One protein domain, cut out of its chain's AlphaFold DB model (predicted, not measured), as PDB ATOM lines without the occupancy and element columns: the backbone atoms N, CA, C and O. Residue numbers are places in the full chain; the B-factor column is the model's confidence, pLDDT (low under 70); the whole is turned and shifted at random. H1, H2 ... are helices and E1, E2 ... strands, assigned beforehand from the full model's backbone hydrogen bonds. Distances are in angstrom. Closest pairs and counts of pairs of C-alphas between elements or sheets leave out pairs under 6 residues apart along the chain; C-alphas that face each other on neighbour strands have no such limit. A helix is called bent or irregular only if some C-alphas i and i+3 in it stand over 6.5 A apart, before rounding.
ATOM      1  N   SER A  10      81.437  65.610  83.138       79.25
ATOM      2  CA  SER A  10      82.219  66.838  82.959       79.25
ATOM      3  C   SER A  10      81.601  67.815  81.953       79.25
ATOM      4  O   SER A  10      81.823  69.022  82.075       79.25
ATOM      5  N   CYS A  11      80.837  67.311  80.983       81.38
ATOM      6  CA  CYS A  11      80.128  68.078  79.964       81.38
ATOM      7  C   CYS A  11      78.774  68.604  80.444       81.38
ATOM      8  O   CYS A  11      78.277  69.571  79.872       81.38
ATOM      9  N   LEU A  12      78.180  68.007  81.483       81.12
ATOM     10  CA  LEU A  12      76.901  68.448  82.024       81.12
ATOM     11  C   LEU A  12      77.123  69.655  82.936       81.12
ATOM     12  O   LEU A  12      77.629  69.539  84.055       81.12
ATOM     13  N   LYS A  13      76.738  70.836  82.455       75.62
ATOM     14  CA  LYS A  13      76.887  72.098  83.187       75.62
ATOM     15  C   LYS A  13      75.537  72.605  83.654       75.62
ATOM     16  O   LYS A  13      74.536  72.451  82.957       75.62
ATOM     17  N   HIS A  14      75.516  73.215  84.834       70.31
ATOM     18  CA  HIS A  14      74.326  73.926  85.269       70.31
ATOM     19  C   HIS A  14      74.065  75.079  84.303       70.31
ATOM     20  O   HIS A  14      75.007  75.781  83.924       70.31
ATOM     21  N   PRO A  15      72.809  75.295  83.906       60.66
ATOM     22  CA  PRO A  15      72.458  76.556  83.302       60.66
ATOM     23  C   PRO A  15      72.681  77.655  84.344       60.66
ATOM     24  O   PRO A  15      72.174  77.578  85.460       60.66
ATOM     25  N   PHE A  16      73.471  78.665  84.001       53.09
ATOM     26  CA  PHE A  16      73.641  79.852  84.839       53.09
ATOM     27  C   PHE A  16      72.263  80.535  85.076       53.09
ATOM     28  O   PHE A  16      71.419  80.428  84.188       53.09
ATOM     29  N   GLY A  17      72.022  81.167  86.245       43.34
ATOM     30  CA  GLY A  17      70.768  81.854  86.666       43.34
ATOM     31  C   GLY A  17      70.934  83.340  87.078       43.34
ATOM     32  O   GLY A  17      71.802  83.619  87.889       43.34
ATOM     33  N   THR A  18      70.131  84.300  86.592       40.75
ATOM     34  CA  THR A  18      70.260  85.750  86.928       40.75
ATOM     35  C   THR A  18      69.928  86.123  88.387       40.75
ATOM     36  O   THR A  18      69.214  85.404  89.079       40.75
ATOM     37  N   LEU A  19      70.414  87.291  88.847       40.34
ATOM     38  CA  LEU A  19      70.192  87.837  90.202       40.34
ATOM     39  C   LEU A  19      68.742  88.301  90.475       40.34
ATOM     40  O   LEU A  19      68.318  88.284  91.628       40.34
ATOM     41  N   GLU A  20      67.967  88.679  89.451       37.56
ATOM     42  CA  GLU A  20      66.595  89.212  89.617       37.56
ATOM     43  C   GLU A  20      65.514  88.150  89.874       37.56
ATOM     44  O   GLU A  20      64.454  88.462  90.418       37.56
ATOM     45  N   TYR A  21      65.761  86.893  89.508       41.94
ATOM     46  CA  TYR A  21      64.880  85.779  89.842       41.94
ATOM     47  C   TYR A  21      65.741  84.734  90.542       41.94
ATOM     48  O   TYR A  21      66.420  83.972  89.855       41.94
ATOM     49  N   PRO A  22      65.753  84.665  91.885       36.88
ATOM     50  CA  PRO A  22      66.343  83.539  92.595       36.88
ATOM     51  C   PRO A  22      65.488  82.309  92.297       36.88
ATOM     52  O   PRO A  22      64.566  81.945  93.024       36.88
ATOM     53  N   VAL A  23      65.741  81.708  91.143       42.88
ATOM     54  CA  VAL A  23      65.068  80.508  90.705       42.88
ATOM     55  C   VAL A  23      65.726  79.345  91.458       42.88
ATOM     56  O   VAL A  23      66.919  79.079  91.339       42.88
ATOM     57  N   PHE A  24      64.949  78.753  92.358       42.25
ATOM     58  CA  PHE A  24      65.427  78.061  93.551       42.25
ATOM     59  C   PHE A  24      65.579  76.544  93.382       42.25
ATOM     60  O   PHE A  24      64.716  75.846  93.894       42.25
ATOM     61  N   ASN A  25      66.529  76.029  92.589       51.59
ATOM     62  CA  ASN A  25      66.901  74.607  92.328       51.59
ATOM     63  C   ASN A  25      67.518  74.367  90.910       51.59
ATOM     64  O   ASN A  25      66.995  73.571  90.122       51.59
ATOM     65  N   PRO A  26      68.672  74.979  90.584       53.72
ATOM     66  CA  PRO A  26      69.475  74.619  89.407       53.72
ATOM     67  C   PRO A  26      70.031  73.180  89.454       53.72
ATOM     68  O   PRO A  26      70.633  72.735  88.474       53.72
ATOM     69  N   ASP A  27      69.847  72.434  90.551       54.59
ATOM     70  CA  ASP A  27      70.453  71.112  90.727       54.59
ATOM     71  C   ASP A  27      69.737  70.016  89.940       54.59
ATOM     72  O   ASP A  27      70.328  68.976  89.665       54.59
ATOM     73  N   SER A  28      68.485  70.215  89.527       65.56
ATOM     74  CA  SER A  28      67.755  69.174  88.800       65.56
ATOM     75  C   SER A  28      67.950  69.208  87.292       65.56
ATOM     76  O   SER A  28      67.611  68.209  86.670       65.56
ATOM     77  N   VAL A  29      68.499  70.278  86.700       75.19
ATOM     78  CA  VAL A  29      68.660  70.420  85.240       75.19
ATOM     79  C   VAL A  29      70.086  70.834  84.875       75.19
ATOM     80  O   VAL A  29      70.646  71.771  85.435       75.19
ATOM     81  N   LYS A  30      70.668  70.162  83.884       78.44
ATOM     82  CA  LYS A  30      71.967  70.474  83.281       78.44
ATOM     83  C   LYS A  30      71.858  70.519  81.763       78.44
ATOM     84  O   LYS A  30      70.907  70.001  81.184       78.44
ATOM     85  N   ILE A  31      72.834  71.139  81.117       77.94
ATOM     86  CA  ILE A  31      72.959  71.171  79.661       77.94
ATOM     87  C   ILE A  31      74.278  70.516  79.273       77.94
ATOM     88  O   ILE A  31      75.302  70.734  79.924       77.94
ATOM     89  N   ASP A  32      74.245  69.711  78.218       81.44
ATOM     90  CA  ASP A  32      75.452  69.192  77.594       81.44
ATOM     91  C   ASP A  32      76.209  70.313  76.867       81.44
ATOM     92  O   ASP A  32      75.712  70.906  75.910       81.44
ATOM     93  N   SER A  33      77.415  70.607  77.338       77.06
ATOM     94  CA  SER A  33      78.278  71.675  76.828       77.06
ATOM     95  C   SER A  33      79.408  71.184  75.924       77.06
ATOM     96  O   SER A  33      80.201  72.002  75.466       77.06
ATOM     97  N   CYS A  34      79.521  69.881  75.658       80.12
ATOM     98  CA  CYS A  34      80.620  69.350  74.854       80.12
ATOM     99  C   CYS A  34      80.279  69.377  73.357       80.12
ATOM    100  O   CYS A  34      79.422  68.605  72.939       80.12
ATOM    101  N   PRO A  35      80.964  70.185  72.519       70.50
ATOM    102  CA  PRO A  35      80.580  70.386  71.112       70.50
ATOM    103  C   PRO A  35      80.640  69.130  70.237       70.50
ATOM    104  O   PRO A  35      80.000  69.070  69.195       70.50
ATOM    105  N   LEU A  36      81.425  68.131  70.650       78.69
ATOM    106  CA  LEU A  36      81.559  66.845  69.958       78.69
ATOM    107  C   LEU A  36      80.600  65.774  70.493       78.69
ATOM    108  O   LEU A  36      80.650  64.629  70.052       78.69
ATOM    109  N   SER A  37      79.766  66.113  71.475       78.88
ATOM    110  CA  SER A  37      78.751  65.202  71.981       78.88
ATOM    111  C   SER A  37      77.576  65.121  71.010       78.88
ATOM    112  O   SER A  37      77.068  66.145  70.553       78.88
ATOM    113  N   ASN A  38      77.066  63.910  70.771       82.19
ATOM    114  CA  ASN A  38      75.837  63.678  69.995       82.19
ATOM    115  C   ASN A  38      74.610  64.386  70.593       82.19
ATOM    116  O   ASN A  38      73.579  64.548  69.938       82.19
ATOM    117  N   THR A  39      74.702  64.778  71.862       82.56
ATOM    118  CA  THR A  39      73.651  65.458  72.608       82.56
ATOM    119  C   THR A  39      74.028  66.891  72.965       82.56
ATOM    120  O   THR A  39      73.407  67.456  73.862       82.56
ATOM    121  N   TYR A  40      75.005  67.495  72.275       79.81
ATOM    122  CA  TYR A  40      75.415  68.880  72.506       79.81
ATOM    123  C   TYR A  40      74.211  69.832  72.537       79.81
ATOM    124  O   TYR A  40      73.322  69.789  71.685       79.81
ATOM    125  N   GLY A  41      74.154  70.672  73.569       71.19
ATOM    126  CA  GLY A  41      73.055  71.595  73.824       71.19
ATOM    127  C   GLY A  41      71.798  70.956  74.422       71.19
ATOM    128  O   GLY A  41      70.942  71.689  74.917       71.19
ATOM    129  N   LYS A  42      71.651  69.625  74.447       80.19
ATOM    130  CA  LYS A  42      70.452  68.983  75.005       80.19
ATOM    131  C   LYS A  42      70.384  69.146  76.522       80.19
ATOM    132  O   LYS A  42      71.395  69.189  77.224       80.19
ATOM    133  N   MET A  43      69.153  69.233  77.022       80.06
ATOM    134  CA  MET A  43      68.873  69.341  78.451       80.06
ATOM    135  C   MET A  43      68.807  67.965  79.091       80.06
ATOM    136  O   MET A  43      68.171  67.044  78.573       80.06
ATOM    137  N   TYR A  44      69.406  67.872  80.262       86.12
ATOM    138  CA  TYR A  44      69.410  66.704  81.109       86.12
ATOM    139  C   TYR A  44      68.770  67.041  82.441       86.12
ATOM    140  O   TYR A  44      69.041  68.114  82.970       86.12
ATOM    141  N   ALA A  45      67.970  66.144  83.014       84.12
ATOM    142  CA  ALA A  45      67.400  66.383  84.329       84.12
ATOM    143  C   ALA A  45      67.354  65.139  85.218       84.12
ATOM    144  O   ALA A  45      67.366  64.009  84.736       84.12
ATOM    145  N   THR A  46      67.321  65.367  86.530       86.25
ATOM    146  CA  THR A  46      67.053  64.338  87.547       86.25
ATOM    147  C   THR A  46      65.597  64.353  88.001       86.25
ATOM    148  O   THR A  46      65.168  63.418  88.669       86.25
ATOM    149  N   LYS A  47      64.817  65.388  87.653       84.31
ATOM    150  CA  LYS A  47      63.409  65.529  88.049       84.31
ATOM    151  C   LYS A  47      62.517  65.938  86.880       84.31
ATOM    152  O   LYS A  47      62.848  66.864  86.138       84.31
ATOM    153  N   TYR A  48      61.369  65.284  86.757       82.62
ATOM    154  CA  TYR A  48      60.350  65.558  85.738       82.62
ATOM    155  C   TYR A  48      58.971  65.595  86.379       82.62
ATOM    156  O   TYR A  48      58.711  64.796  87.272       82.62
ATOM    157  N   ILE A  49      58.079  66.462  85.908       79.19
ATOM    158  CA  ILE A  49      56.669  66.434  86.297       79.19
ATOM    159  C   ILE A  49      55.901  65.614  85.266       79.19
ATOM    160  O   ILE A  49      55.973  65.849  84.057       79.19
ATOM    161  N   LEU A  50      55.148  64.645  85.766       79.06
ATOM    162  CA  LEU A  50      54.246  63.814  85.001       79.06
ATOM    163  C   LEU A  50      52.814  64.049  85.484       79.06
ATOM    164  O   LEU A  50      52.494  63.850  86.656       79.06
ATOM    165  N   GLN A  51      51.943  64.414  84.550       76.12
ATOM    166  CA  GLN A  51      50.518  64.593  84.780       76.12
ATOM    167  C   GLN A  51      49.727  63.579  83.948       76.12
ATOM    168  O   GLN A  51      49.813  63.536  82.718       76.12
ATOM    169  N   PHE A  52      48.927  62.758  84.627       71.38
ATOM    170  CA  PHE A  52      48.043  61.804  83.962       71.38
ATOM    171  C   PHE A  52      46.778  62.500  83.449       71.38
ATOM    172  O   PHE A  52      46.197  63.348  84.116       71.38
ATOM    173  N   ASN A  53      46.303  62.095  82.271       63.66
ATOM    174  CA  ASN A  53      45.124  62.695  81.633       63.66
ATOM    175  C   ASN A  53      43.774  62.327  82.276       63.66
ATOM    176  O   ASN A  53      42.722  62.831  81.890       63.66
ATOM    177  N   LYS A  54      43.743  61.345  83.176       57.75
ATOM    178  CA  LYS A  54      42.494  60.836  83.748       57.75
ATOM    179  C   LYS A  54      42.573  60.905  85.261       57.75
ATOM    180  O   LYS A  54      43.645  60.681  85.811       57.75
ATOM    181  N   TRP A  55      41.422  61.089  85.911       60.16
ATOM    182  CA  TRP A  55      41.196  60.942  87.360       60.16
ATOM    183  C   TRP A  55      41.376  59.506  87.860       60.16
ATOM    184  O   TRP A  55      40.578  58.974  88.625       60.16
ATOM    185  N   VAL A  56      42.410  58.835  87.367       64.19
ATOM    186  CA  VAL A  56      42.713  57.448  87.652       64.19
ATOM    187  C   VAL A  56      43.863  57.462  88.636       64.19
ATOM    188  O   VAL A  56      44.999  57.793  88.309       64.19
ATOM    189  N   TYR A  57      43.532  57.113  89.871       75.75
ATOM    190  CA  TYR A  57      44.513  56.861  90.905       75.75
ATOM    191  C   TYR A  57      45.137  55.484  90.684       75.75
ATOM    192  O   TYR A  57      44.444  54.472  90.796       75.75
ATOM    193  N   ILE A  58      46.430  55.450  90.369       81.50
ATOM    194  CA  ILE A  58      47.076  54.234  89.852       81.50
ATOM    195  C   ILE A  58      47.877  53.476  90.903       81.50
ATOM    196  O   ILE A  58      48.315  52.363  90.644       81.50
ATOM    197  N   PHE A  59      48.104  54.073  92.069       86.12
ATOM    198  CA  PHE A  59      48.924  53.486  93.123       86.12
ATOM    199  C   PHE A  59      48.092  52.581  94.039       86.12
ATOM    200  O   PHE A  59      46.887  52.776  94.209       86.12
ATOM    201  N   LYS A  60      48.741  51.588  94.653       85.69
ATOM    202  CA  LYS A  60      48.113  50.677  95.627       85.69
ATOM    203  C   LYS A  60      47.752  51.397  96.925       85.69
ATOM    204  O   LYS A  60      46.649  51.256  97.444       85.69
ATOM    205  N   THR A  61      48.704  52.158  97.460       78.81
ATOM    206  CA  THR A  61      48.558  52.875  98.730       78.81
ATOM    207  C   THR A  61      47.642  54.064  98.530       78.81
ATOM    208  O   THR A  61      47.898  54.844  97.624       78.81
ATOM    209  N   LYS A  62      46.612  54.231  99.362       74.31
ATOM    210  CA  LYS A  62      45.740  55.414  99.397       74.31
ATOM    211  C   LYS A  62      45.681  55.940 100.837       74.31
ATOM    212  O   LYS A  62      45.418  55.131 101.726       74.31
ATOM    213  N   PRO A  63      45.876  57.249 101.082       72.12
ATOM    214  CA  PRO A  63      46.206  58.302 100.112       72.12
ATOM    215  C   PRO A  63      47.676  58.265  99.651       72.12
ATOM    216  O   PRO A  63      48.517  57.609 100.265       72.12
ATOM    217  N   PHE A  64      47.984  58.991  98.573       74.12
ATOM    218  CA  PHE A  64      49.353  59.226  98.105       74.12
ATOM    219  C   PHE A  64      50.029  60.205  99.073       74.12
ATOM    220  O   PHE A  64      49.690  61.393  99.113       74.12
ATOM    221  N   LEU A  65      50.913  59.687  99.924       78.94
ATOM    222  CA  LEU A  65      51.543  60.450 100.999       78.94
ATOM    223  C   LEU A  65      52.576  61.419 100.412       78.94
ATOM    224  O   LEU A  65      53.371  61.035  99.558       78.94
ATOM    225  N   MET A  66      52.575  62.667 100.890       74.62
ATOM    226  CA  MET A  66      53.382  63.760 100.327       74.62
ATOM    227  C   MET A  66      54.895  63.475 100.353       74.62
ATOM    228  O   MET A  66      55.599  63.717  99.373       74.62
ATOM    229  N   ASP A  67      55.386  62.904 101.453       79.19
ATOM    230  CA  ASP A  67      56.821  62.682 101.677       79.19
ATOM    231  C   ASP A  67      57.300  61.277 101.298       79.19
ATOM    232  O   ASP A  67      58.467  60.937 101.495       79.19
ATOM    233  N   SER A  68      56.415  60.440 100.754       85.62
ATOM    234  CA  SER A  68      56.766  59.075 100.364       85.62
ATOM    235  C   SER A  68      57.308  59.011  98.939       85.62
ATOM    236  O   SER A  68      56.819  59.683  98.031       85.62
ATOM    237  N   LEU A  69      58.321  58.164  98.758       90.19
ATOM    238  CA  LEU A  69      58.825  57.762  97.451       90.19
ATOM    239  C   LEU A  69      58.176  56.440  97.061       90.19
ATOM    240  O   LEU A  69      58.184  55.484  97.837       90.19
ATOM    241  N   TYR A  70      57.648  56.390  95.848       91.38
ATOM    242  CA  TYR A  70      57.013  55.208  95.287       91.38
ATOM    243  C   TYR A  70      57.793  54.743  94.063       91.38
ATOM    244  O   TYR A  70      58.409  55.533  93.359       91.38
ATOM    245  N   SER A  71      57.761  53.453  93.785       94.06
ATOM    246  CA  SER A  71      58.339  52.840  92.590       94.06
ATOM    247  C   SER A  71      57.238  52.433  91.612       94.06
ATOM    248  O   SER A  71      56.048  52.440  91.937       94.06
ATOM    249  N   TRP A  72      57.616  51.982  90.415       94.19
ATOM    250  CA  TRP A  72      56.665  51.358  89.487       94.19
ATOM    251  C   TRP A  72      55.986  50.121  90.095       94.19
ATOM    252  O   TRP A  72      54.875  49.761  89.703       94.19
ATOM    253  N   ASN A  73      56.601  49.470  91.089       95.06
ATOM    254  CA  ASN A  73      56.010  48.304  91.736       95.06
ATOM    255  C   ASN A  73      54.818  48.659  92.644       95.06
ATOM    256  O   ASN A  73      53.957  47.803  92.901       95.06
ATOM    257  N   ASP A  74      54.735  49.916  93.074       93.31
ATOM    258  CA  ASP A  74      53.652  50.454  93.899       93.31
ATOM    259  C   ASP A  74      52.412  50.832  93.081       93.31
ATOM    260  O   ASP A  74      51.367  51.142  93.656       93.31
ATOM    261  N   ILE A  75      52.489  50.737  91.750       90.69
ATOM    262  CA  ILE A  75      51.330  50.792  90.859       90.69
ATOM    263  C   ILE A  75      50.451  49.557  91.106       90.69
ATOM    264  O   ILE A  75      50.941  48.419  91.170       90.69
ATOM    265  N   ASP A  76      49.152  49.796  91.270       89.38
ATOM    266  CA  ASP A  76      48.114  48.793  91.481       89.38
ATOM    267  C   ASP A  76      48.085  47.799  90.315       89.38
ATOM    268  O   ASP A  76      48.241  48.158  89.147       89.38
ATOM    269  N   SER A  77      47.931  46.515  90.641       91.69
ATOM    270  CA  SER A  77      47.940  45.422  89.664       91.69
ATOM    271  C   SER A  77      46.837  45.539  88.613       91.69
ATOM    272  O   SER A  77      46.987  44.984  87.528       91.69
ATOM    273  N   ASN A  78      45.767  46.286  88.899       89.88
ATOM    274  CA  ASN A  78      44.714  46.588  87.935       89.88
ATOM    275  C   ASN A  78      45.202  47.477  86.771       89.88
ATOM    276  O   ASN A  78      44.558  47.516  85.726       89.88
ATOM    277  N   PHE A  79      46.354  48.146  86.906       88.25
ATOM    278  CA  PHE A  79      46.980  48.967  85.860       88.25
ATOM    279  C   PHE A  79      48.219  48.282  85.268       88.25
ATOM    280  O   PHE A  79      49.309  48.858  85.230       88.25
ATOM    281  N   TYR A  80      48.059  47.036  84.812       89.50
ATOM    282  CA  TYR A  80      49.163  46.194  84.337       89.50
ATOM    283  C   TYR A  80      49.982  46.835  83.199       89.50
ATOM    284  O   TYR A  80      51.211  46.788  83.240       89.50
ATOM    285  N   GLU A  81      49.323  47.474  82.226       88.19
ATOM    286  CA  GLU A  81      49.985  48.129  81.086       88.19
ATOM    287  C   GLU A  81      50.895  49.250  81.568       88.19
ATOM    288  O   GLU A  81      52.080  49.290  81.246       88.19
ATOM    289  N   MET A  82      50.361  50.122  82.424       87.19
ATOM    290  CA  MET A  82      51.112  51.250  82.953       87.19
ATOM    291  C   MET A  82      52.268  50.790  83.834       87.19
ATOM    292  O   MET A  82      53.374  51.319  83.742       87.19
ATOM    293  N   LYS A  83      52.044  49.747  84.636       92.00
ATOM    294  CA  LYS A  83      53.098  49.110  85.416       92.00
ATOM    295  C   LYS A  83      54.223  48.560  84.531       92.00
ATOM    296  O   LYS A  83      55.385  48.729  84.890       92.00
ATOM    297  N   SER A  84      53.901  47.952  83.384       92.19
ATOM    298  CA  SER A  84      54.906  47.497  82.413       92.19
ATOM    299  C   SER A  84      55.684  48.669  81.826       92.19
ATOM    300  O   SER A  84      56.906  48.657  81.886       92.19
ATOM    301  N   ILE A  85      54.997  49.713  81.351       91.19
ATOM    302  CA  ILE A  85      55.631  50.899  80.747       91.19
ATOM    303  C   ILE A  85      56.663  51.518  81.692       91.19
ATOM    304  O   ILE A  85      57.769  51.855  81.276       91.19
ATOM    305  N   PHE A  86      56.309  51.642  82.971       93.31
ATOM    306  CA  PHE A  86      57.162  52.230  83.998       93.31
ATOM    307  C   PHE A  86      58.298  51.309  84.463       93.31
ATOM    308  O   PHE A  86      59.405  51.777  84.717       93.31
ATOM    309  N   ARG A  87      58.083  49.991  84.488       95.62
ATOM    310  CA  ARG A  87      59.181  49.026  84.653       95.62
ATOM    311  C   ARG A  87      60.182  49.134  83.498       95.62
ATOM    312  O   ARG A  87      61.388  49.151  83.722       95.62
ATOM    313  N   ASP A  88      59.680  49.222  82.273       94.94
ATOM    314  CA  ASP A  88      60.506  49.281  81.067       94.94
ATOM    315  C   ASP A  88      61.227  50.649  80.967       94.94
ATOM    316  O   ASP A  88      62.380  50.716  80.543       94.94
ATOM    317  N   LEU A  89      60.615  51.721  81.494       93.00
ATOM    318  CA  LEU A  89      61.260  53.023  81.708       93.00
ATOM    319  C   LEU A  89      62.457  52.911  82.668       93.00
ATOM    320  O   LEU A  89      63.528  53.436  82.366       93.00
ATOM    321  N   GLU A  90      62.297  52.221  83.804       94.62
ATOM    322  CA  GLU A  90      63.394  51.993  84.760       94.62
ATOM    323  C   GLU A  90      64.532  51.194  84.115       94.62
ATOM    324  O   GLU A  90      65.705  51.510  84.312       94.62
ATOM    325  N   PHE A  91      64.198  50.194  83.297       93.69
ATOM    326  CA  PHE A  91      65.189  49.418  82.556       93.69
ATOM    327  C   PHE A  91      65.969  50.279  81.549       93.69
ATOM    328  O   PHE A  91      67.192  50.165  81.460       93.69
ATOM    329  N   ALA A  92      65.285  51.167  80.822       91.25
ATOM    330  CA  ALA A  92      65.896  52.008  79.794       91.25
ATOM    331  C   ALA A  92      66.729  53.167  80.368       91.25
ATOM    332  O   ALA A  92      67.810  53.476  79.860       91.25
ATOM    333  N   PHE A  93      66.243  53.825  81.423       91.19
ATOM    334  CA  PHE A  93      66.827  55.076  81.921       91.19
ATOM    335  C   PHE A  93      67.496  54.942  83.292       91.19
ATOM    336  O   PHE A  93      68.288  55.804  83.671       91.19
ATOM    337  N   GLY A  94      67.296  53.830  83.991       91.94
ATOM    338  CA  GLY A  94      67.797  53.590  85.338       91.94
ATOM    339  C   GLY A  94      66.759  53.888  86.416       91.94
ATOM    340  O   GLY A  94      65.640  54.319  86.139       91.94
ATOM    341  N   LYS A  95      67.166  53.642  87.663       94.75
ATOM    342  CA  LYS A  95      66.308  53.738  88.841       94.75
ATOM    343  C   LYS A  95      65.698  55.127  89.002       94.75
ATOM    344  O   LYS A  95      66.389  56.142  88.856       94.75
ATOM    345  N   TYR A  96      64.412  55.148  89.336       94.38
ATOM    346  CA  TYR A  96      63.684  56.370  89.639       94.38
ATOM    347  C   TYR A  96      62.567  56.128  90.656       94.38
ATOM    348  O   TYR A  96      62.199  54.991  90.956       94.38
ATOM    349  N   TYR A  97      61.998  57.219  91.159       93.94
ATOM    350  CA  TYR A  97      60.871  57.197  92.083       93.94
ATOM    351  C   TYR A  97      59.798  58.195  91.667       93.94
ATOM    352  O   TYR A  97      60.098  59.265  91.143       93.94
ATOM    353  N   PHE A  98      58.547  57.865  91.949       90.25
ATOM    354  CA  PHE A  98      57.442  58.806  91.971       90.25
ATOM    355  C   PHE A  98      57.399  59.504  93.329       90.25
ATOM    356  O   PHE A  98      57.469  58.852  94.374       90.25
ATOM    357  N   LYS A  99      57.211  60.819  93.318       87.25
ATOM    358  CA  LYS A  99      56.882  61.623  94.496       87.25
ATOM    359  C   LYS A  99      55.649  62.466  94.195       87.25
ATOM    360  O   LYS A  99      55.438  62.851  93.048       87.25
ATOM    361  N   ARG A 100      54.825  62.757  95.199       79.88
ATOM    362  CA  ARG A 100      53.715  63.701  95.033       79.88
ATOM    363  C   ARG A 100      54.258  65.094  94.721       79.88
ATOM    364  O   ARG A 100      55.178  65.554  95.393       79.88
ATOM    365  N   ASP A 101      53.693  65.740  93.709       74.56
ATOM    366  CA  ASP A 101      54.012  67.132  93.403       74.56
ATOM    367  C   ASP A 101      53.301  68.066  94.411       74.56
ATOM    368  O   ASP A 101      52.077  67.987  94.534       74.56
ATOM    369  N   PRO A 102      54.026  68.916  95.169       63.47
ATOM    370  CA  PRO A 102      53.445  69.710  96.258       63.47
ATOM    371  C   PRO A 102      52.646  70.935  95.793       63.47
ATOM    372  O   PRO A 102      51.995  71.569  96.616       63.47
ATOM    373  N   ILE A 103      52.714  71.294  94.507       57.62
ATOM    374  CA  ILE A 103      52.125  72.529  93.953       57.62
ATOM    375  C   ILE A 103      50.590  72.470  93.940       57.62
ATOM    376  O   ILE A 103      49.933  73.504  93.977       57.62
ATOM    377  N   TRP A 104      50.014  71.268  93.939       52.44
ATOM    378  CA  TRP A 104      48.572  71.050  94.005       52.44
ATOM    379  C   TRP A 104      48.165  70.743  95.449       52.44
ATOM    380  O   TRP A 104      47.923  69.598  95.835       52.44
ATOM    381  N   LEU A 105      48.184  71.788  96.271       49.72
ATOM    382  CA  LEU A 105      47.498  71.839  97.554       49.72
ATOM    383  C   LEU A 105      46.409  72.895  97.407       49.72
ATOM    384  O   LEU A 105      46.749  74.066  97.368       49.72
ATOM    385  N   ASP A 106      45.143  72.490  97.313       42.03
ATOM    386  CA  ASP A 106      44.047  73.273  97.887       42.03
ATOM    387  C   ASP A 106      42.830  72.371  98.162       42.03
ATOM    388  O   ASP A 106      42.334  71.639  97.311       42.03
ATOM    389  N   ASP A 107      42.400  72.447  99.418       38.41
ATOM    390  CA  ASP A 107      41.077  72.166  99.964       38.41
ATOM    391  C   ASP A 107      40.510  70.739  99.842       38.41
ATOM    392  O   ASP A 107      39.913  70.294  98.864       38.41
ATOM    393  N   SER A 108      40.644  70.034 100.969       46.03
ATOM    394  CA  SER A 108      39.952  68.810 101.377       46.03
ATOM    395  C   SER A 108      38.648  68.502 100.621       46.03
ATOM    396  O   SER A 108      37.605  69.067 100.946       46.03
ATOM    397  N   SER A 109      38.680  67.571  99.658       44.47
ATOM    398  CA  SER A 109      37.566  66.655  99.299       44.47
ATOM    399  C   SER A 109      37.768  65.894  97.980       44.47
ATOM    400  O   SER A 109      37.025  64.945  97.722       44.47
ATOM    401  N   PHE A 110      38.766  66.228  97.159       45.91
ATOM    402  CA  PHE A 110      38.947  65.574  95.861       45.91
ATOM    403  C   PHE A 110      39.897  64.368  95.921       45.91
ATOM    404  O   PHE A 110      41.000  64.426  96.460       45.91
ATOM    405  N   ILE A 111      39.461  63.247  95.334       51.41
ATOM    406  CA  ILE A 111      40.325  62.115  94.968       51.41
ATOM    407  C   ILE A 111      41.150  62.594  93.765       51.41
ATOM    408  O   ILE A 111      40.783  62.367  92.613       51.41
ATOM    409  N   GLU A 112      42.189  63.384  94.029       54.19
ATOM    410  CA  GLU A 112      42.940  64.073  92.982       54.19
ATOM    411  C   GLU A 112      43.730  63.106  92.098       54.19
ATOM    412  O   GLU A 112      44.281  62.094  92.545       54.19
ATOM    413  N   VAL A 113      43.791  63.461  90.812       54.84
ATOM    414  CA  VAL A 113      44.719  62.875  89.845       54.84
ATOM    415  C   VAL A 113      46.130  63.120  90.371       54.84
ATOM    416  O   VAL A 113      46.480  64.279  90.594       54.84
ATOM    417  N   PRO A 114      46.967  62.091  90.566       63.31
ATOM    418  CA  PRO A 114      48.304  62.329  91.067       63.31
ATOM    419  C   PRO A 114      49.142  62.957  89.947       63.31
ATOM    420  O   PRO A 114      49.645  62.255  89.073       63.31
ATOM    421  N   THR A 115      49.304  64.280  89.961       75.94
ATOM    422  CA  THR A 115      50.510  64.885  89.389       75.94
ATOM    423  C   THR A 115      51.679  64.376  90.224       75.94
ATOM    424  O   THR A 115      51.709  64.527  91.451       75.94
ATOM    425  N   VAL A 116      52.609  63.695  89.567       81.38
ATOM    426  CA  VAL A 116      53.755  63.065  90.216       81.38
ATOM    427  C   VAL A 116      55.041  63.619  89.646       81.38
ATOM    428  O   VAL A 116      55.166  63.853  88.448       81.38
ATOM    429  N   GLN A 117      56.026  63.784  90.511       85.88
ATOM    430  CA  GLN A 117      57.398  64.016  90.111       85.88
ATOM    431  C   GLN A 117      58.086  62.666  89.900       85.88
ATOM    432  O   GLN A 117      58.047  61.811  90.784       85.88
ATOM    433  N   LEU A 118      58.729  62.473  88.752       88.31
ATOM    434  CA  LEU A 118      59.684  61.395  88.516       88.31
ATOM    435  C   LEU A 118      61.070  61.874  88.947       88.31
ATOM    436  O   LEU A 118      61.551  62.877  88.424       88.31
ATOM    437  N   ILE A 119      61.706  61.164  89.873       90.06
ATOM    438  CA  ILE A 119      63.011  61.501  90.449       90.06
ATOM    439  C   ILE A 119      64.003  60.396  90.099       90.06
ATOM    440  O   ILE A 119      63.870  59.284  90.598       90.06
ATOM    441  N   PHE A 120      64.991  60.703  89.266       90.50
ATOM    442  CA  PHE A 120      66.058  59.799  88.837       90.50
ATOM    443  C   PHE A 120      67.323  59.990  89.677       90.50
ATOM    444  O   PHE A 120      67.673  61.113  90.041       90.50
ATOM    445  N   ASP A 121      68.065  58.901  89.890       88.19
ATOM    446  CA  ASP A 121      69.354  58.930  90.607       88.19
ATOM    447  C   ASP A 121      70.484  59.587  89.786       88.19
ATOM    448  O   ASP A 121      71.553  59.898  90.312       88.19
ATOM    449  N   LYS A 122      70.270  59.794  88.482       88.31
ATOM    450  CA  LYS A 122      71.235  60.390  87.549       88.31
ATOM    451  C   LYS A 122      70.547  61.323  86.558       88.31
ATOM    452  O   LYS A 122      69.337  61.254  86.357       88.31
ATOM    453  N   TYR A 123      71.338  62.167  85.906       87.06
ATOM    454  CA  TYR A 123      70.868  63.049  84.842       87.06
ATOM    455  C   TYR A 123      70.471  62.249  83.598       87.06
ATOM    456  O   TYR A 123      71.282  61.511  83.034       87.06
ATOM    457  N   ILE A 124      69.230  62.424  83.147       88.12
ATOM    458  CA  ILE A 124      68.681  61.778  81.952       88.12
ATOM    459  C   ILE A 124      68.437  62.825  80.873       88.12
ATOM    460  O   ILE A 124      68.000  63.929  81.173       88.12
ATOM    461  N   CYS A 125      68.706  62.497  79.608       87.25
ATOM    462  CA  CYS A 125      68.382  63.388  78.495       87.25
ATOM    463  C   CYS A 125      66.864  63.593  78.433       87.25
ATOM    464  O   CYS A 125      66.111  62.649  78.187       87.25
ATOM    465  N   GLY A 126      66.416  64.834  78.608       82.44
ATOM    466  CA  GLY A 126      65.002  65.173  78.699       82.44
ATOM    467  C   GLY A 126      64.195  64.819  77.457       82.44
ATOM    468  O   GLY A 126      63.101  64.286  77.563       82.44
ATOM    469  N   GLU A 127      64.762  65.029  76.272       81.62
ATOM    470  CA  GLU A 127      64.102  64.663  75.015       81.62
ATOM    471  C   GLU A 127      63.818  63.153  74.930       81.62
ATOM    472  O   GLU A 127      62.728  62.748  74.540       81.62
ATOM    473  N   LYS A 128      64.767  62.308  75.364       86.75
ATOM    474  CA  LYS A 128      64.621  60.846  75.306       86.75
ATOM    475  C   LYS A 128      63.506  60.358  76.226       86.75
ATOM    476  O   LYS A 128      62.678  59.558  75.800       86.75
ATOM    477  N   ILE A 129      63.461  60.856  77.463       85.94
ATOM    478  CA  ILE A 129      62.418  60.466  78.418       85.94
ATOM    479  C   ILE A 129      61.045  61.007  78.018       85.94
ATOM    480  O   ILE A 129      60.068  60.265  78.080       85.94
ATOM    481  N   ILE A 130      60.962  62.256  77.546       82.06
ATOM    482  CA  ILE A 130      59.707  62.845  77.067       82.06
ATOM    483  C   ILE A 130      59.166  62.020  75.896       82.06
ATOM    484  O   ILE A 130      58.021  61.577  75.943       82.06
ATOM    485  N   ASN A 131      60.001  61.729  74.893       84.88
ATOM    486  CA  ASN A 131      59.600  60.926  73.736       84.88
ATOM    487  C   ASN A 131      59.184  59.505  74.136       84.88
ATOM    488  O   ASN A 131      58.195  58.987  73.618       84.88
ATOM    489  N   TYR A 132      59.895  58.876  75.075       88.31
ATOM    490  CA  TYR A 132      59.522  57.556  75.581       88.31
ATOM    491  C   TYR A 132      58.145  57.584  76.249       88.31
ATOM    492  O   TYR A 132      57.269  56.796  75.901       88.31
ATOM    493  N   ILE A 133      57.919  58.516  77.176       84.38
ATOM    494  CA  ILE A 133      56.649  58.602  77.898       84.38
ATOM    495  C   ILE A 133      55.495  58.925  76.941       84.38
ATOM    496  O   ILE A 133      54.462  58.263  77.008       84.38
ATOM    497  N   LEU A 134      55.669  59.875  76.018       81.62
ATOM    498  CA  LEU A 134      54.624  60.257  75.060       81.62
ATOM    499  C   LEU A 134      54.315  59.168  74.020       81.62
ATOM    500  O   LEU A 134      53.203  59.133  73.504       81.62
ATOM    501  N   SER A 135      55.269  58.283  73.711       85.25
ATOM    502  CA  SER A 135      55.049  57.167  72.778       85.25
ATOM    503  C   SER A 135      54.378  55.949  73.416       85.25
ATOM    504  O   SER A 135      53.785  55.150  72.694       85.25
ATOM    505  N   HIS A 136      54.450  55.803  74.743       85.56
ATOM    506  CA  HIS A 136      53.934  54.622  75.447       85.56
ATOM    507  C   HIS A 136      52.696  54.909  76.300       85.56
ATOM    508  O   HIS A 136      51.856  54.026  76.475       85.56
ATOM    509  N   LEU A 137      52.555  56.119  76.849       80.81
ATOM    510  CA  LEU A 137      51.368  56.490  77.611       80.81
ATOM    511  C   LEU A 137      50.195  56.869  76.687       80.81
ATOM    512  O   LEU A 137      50.400  57.271  75.543       80.81
ATOM    513  N   PRO A 138      48.941  56.790  77.175       70.25
ATOM    514  CA  PRO A 138      47.768  57.201  76.406       70.25
ATOM    515  C   PRO A 138      47.904  58.636  75.882       70.25
ATOM    516  O   PRO A 138      48.392  59.496  76.621       70.25
ATOM    517  N   ALA A 139      47.365  58.899  74.680       57.12
ATOM    518  CA  ALA A 139      47.507  60.133  73.878       57.12
ATOM    519  C   ALA A 139      47.215  61.474  74.598       57.12
ATOM    520  O   ALA A 139      47.506  62.538  74.074       57.12
ATOM    521  N   ASN A 140      46.632  61.410  75.793       61.28
ATOM    522  CA  ASN A 140      46.357  62.486  76.743       61.28
ATOM    523  C   ASN A 140      47.473  62.920  77.712       61.28
ATOM    524  O   ASN A 140      47.290  63.898  78.429       61.28
ATOM    525  N   SER A 141      48.502  62.097  77.917       62.56
ATOM    526  CA  SER A 141      49.397  62.244  79.077       62.56
ATOM    527  C   SER A 141      50.426  63.342  78.834       62.56
ATOM    528  O   SER A 141      51.006  63.407  77.754       62.56
ATOM    529  N   PHE A 142      50.685  64.176  79.844       61.12
ATOM    530  CA  PHE A 142      51.651  65.265  79.735       61.12
ATOM    531  C   PHE A 142      52.855  64.980  80.618       61.12
ATOM    532  O   PHE A 142      52.725  64.691  81.806       61.12
ATOM    533  N   ILE A 143      54.037  65.092  80.028       63.25
ATOM    534  CA  ILE A 143      55.301  65.101  80.747       63.25
ATOM    535  C   ILE A 143      56.028  66.382  80.377       63.25
ATOM    536  O   ILE A 143      56.145  66.747  79.207       63.25
ATOM    537  N   PHE A 144      56.517  67.073  81.387       63.75
ATOM    538  CA  PHE A 144      57.405  68.200  81.214       63.75
ATOM    539  C   PHE A 144      58.507  68.095  82.258       63.75
ATOM    540  O   PHE A 144      58.424  67.351  83.235       63.75
ATOM    541  N   PHE A 145      59.600  68.804  82.029       55.75
ATOM    542  CA  PHE A 145      60.594  68.974  83.078       55.75
ATOM    543  C   PHE A 145      59.912  69.576  84.309       55.75
ATOM    544  O   PHE A 145      58.982  70.365  84.155       55.75
ATOM    545  N   ASP A 146      60.388  69.272  85.515       55.59
ATOM    546  CA  ASP A 146      60.055  70.124  86.659       55.59
ATOM    547  C   ASP A 146      60.783  71.467  86.480       55.59
ATOM    548  O   ASP A 146      61.861  71.713  87.015       55.59
TER     549      ASP A 146
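Overview. This is residues 10 to 146 of the 239 residues of the protein "Por_Secre_tail domain-containing protein" of Ignavibacteria bacterium RIFOXYC2_FULL_35_21 (UniProt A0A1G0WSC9). A strongly twisted antiparallel sheet of five strands has E2 and E4 at its core, both sharply bent; E1 and E5 lie beside opposite ends of E2, and E3 lies beside E4. H2 packs on the sheet over E5, while H1 meets the sheet with its residues 86 to 93, and residues 18 to 24 stick out in a long loop. The printed part has 137 residues, with two named helices and five named strands; along the chain E1 and E2 come first, then H1, then E3 and E4, then H2, and E5 is last; the sheet is branched, with the antiparallel neighbour pairs E1 and E2, E2 and E4, E2 and E5, and E3 and E4. The class is mixed, helices and strands, with under half of the residues in named elements. The whole is compact, with a radius of gyration of the C-alphas of 16.2 A and spans of 47 by 35 by 25 A.

Arrangement. E2, residues 43 to 51, bends by 87 degrees at residue 46 and has three neighbours, its pairing staggered. E4, residues 116 to 125, is antiparallel to it at 162 degrees, with N 48 and O 118 2.9 A apart, within hydrogen-bond range; E4 bends by 108 degrees at residue 122. On the other side of E2 are two edge strands: E1, residues 29 to 32, a hairpin with E2, N 30 to O 44 2.8 A; and E5, residues 142 to 145, N 49 to O 144 2.8 A. E3, residues 96 to 100, is an edge strand and forms a hairpin with E4, N 97 to O 119 2.8 A. E1 and E3 are apart. H2, residues 126 to 136, is on the sheet at a height of 8.2 A, over E5 and along the strands, at 12 degrees to E5 on the local plane; the closest C-alphas, of Ile 130 and Ile 143, are 6.2 A apart. H1, residues 77 to 93, only grazes the sheet, with residues 86 to 93. H1 and H2 only just touch, with 3 pairs of C-alphas within 8 A, the closest those of Ile 85 and His 136 at 6.7 A; they run opposite ways at a shallow tilt of 31 degrees. In H2 every O i to N i+4 pair is within hydrogen-bond range, in H1 11 of 13.

Along the chain. E2 runs 20.0 A from C-alpha 43 at (68.873, 69.341, 78.451), and E4 18.7 A from C-alpha 116 at (53.755, 63.065, 90.216). H1 spans 22.6 A and H2 15.6 A. H1 is irregular, C-alphas 78 and 81 being 8.8 A apart, and has a kink of 39 degrees near residue 84. E5 ends with C-alpha 145 at (60.594, 68.974, 83.078).

Size, cuts and confidence. The C-alphas farthest apart, of Leu 36 and Ser 109, are 52.9 A apart. The printed part has no cut. The links E2 to H1, 25 residues, and E3 to E4, 15 residues, are long. Mean pLDDT of the printed part is 75.4; residues 15 to 28, 53 to 56, 102 to 114 and 139 to 146 are under 70.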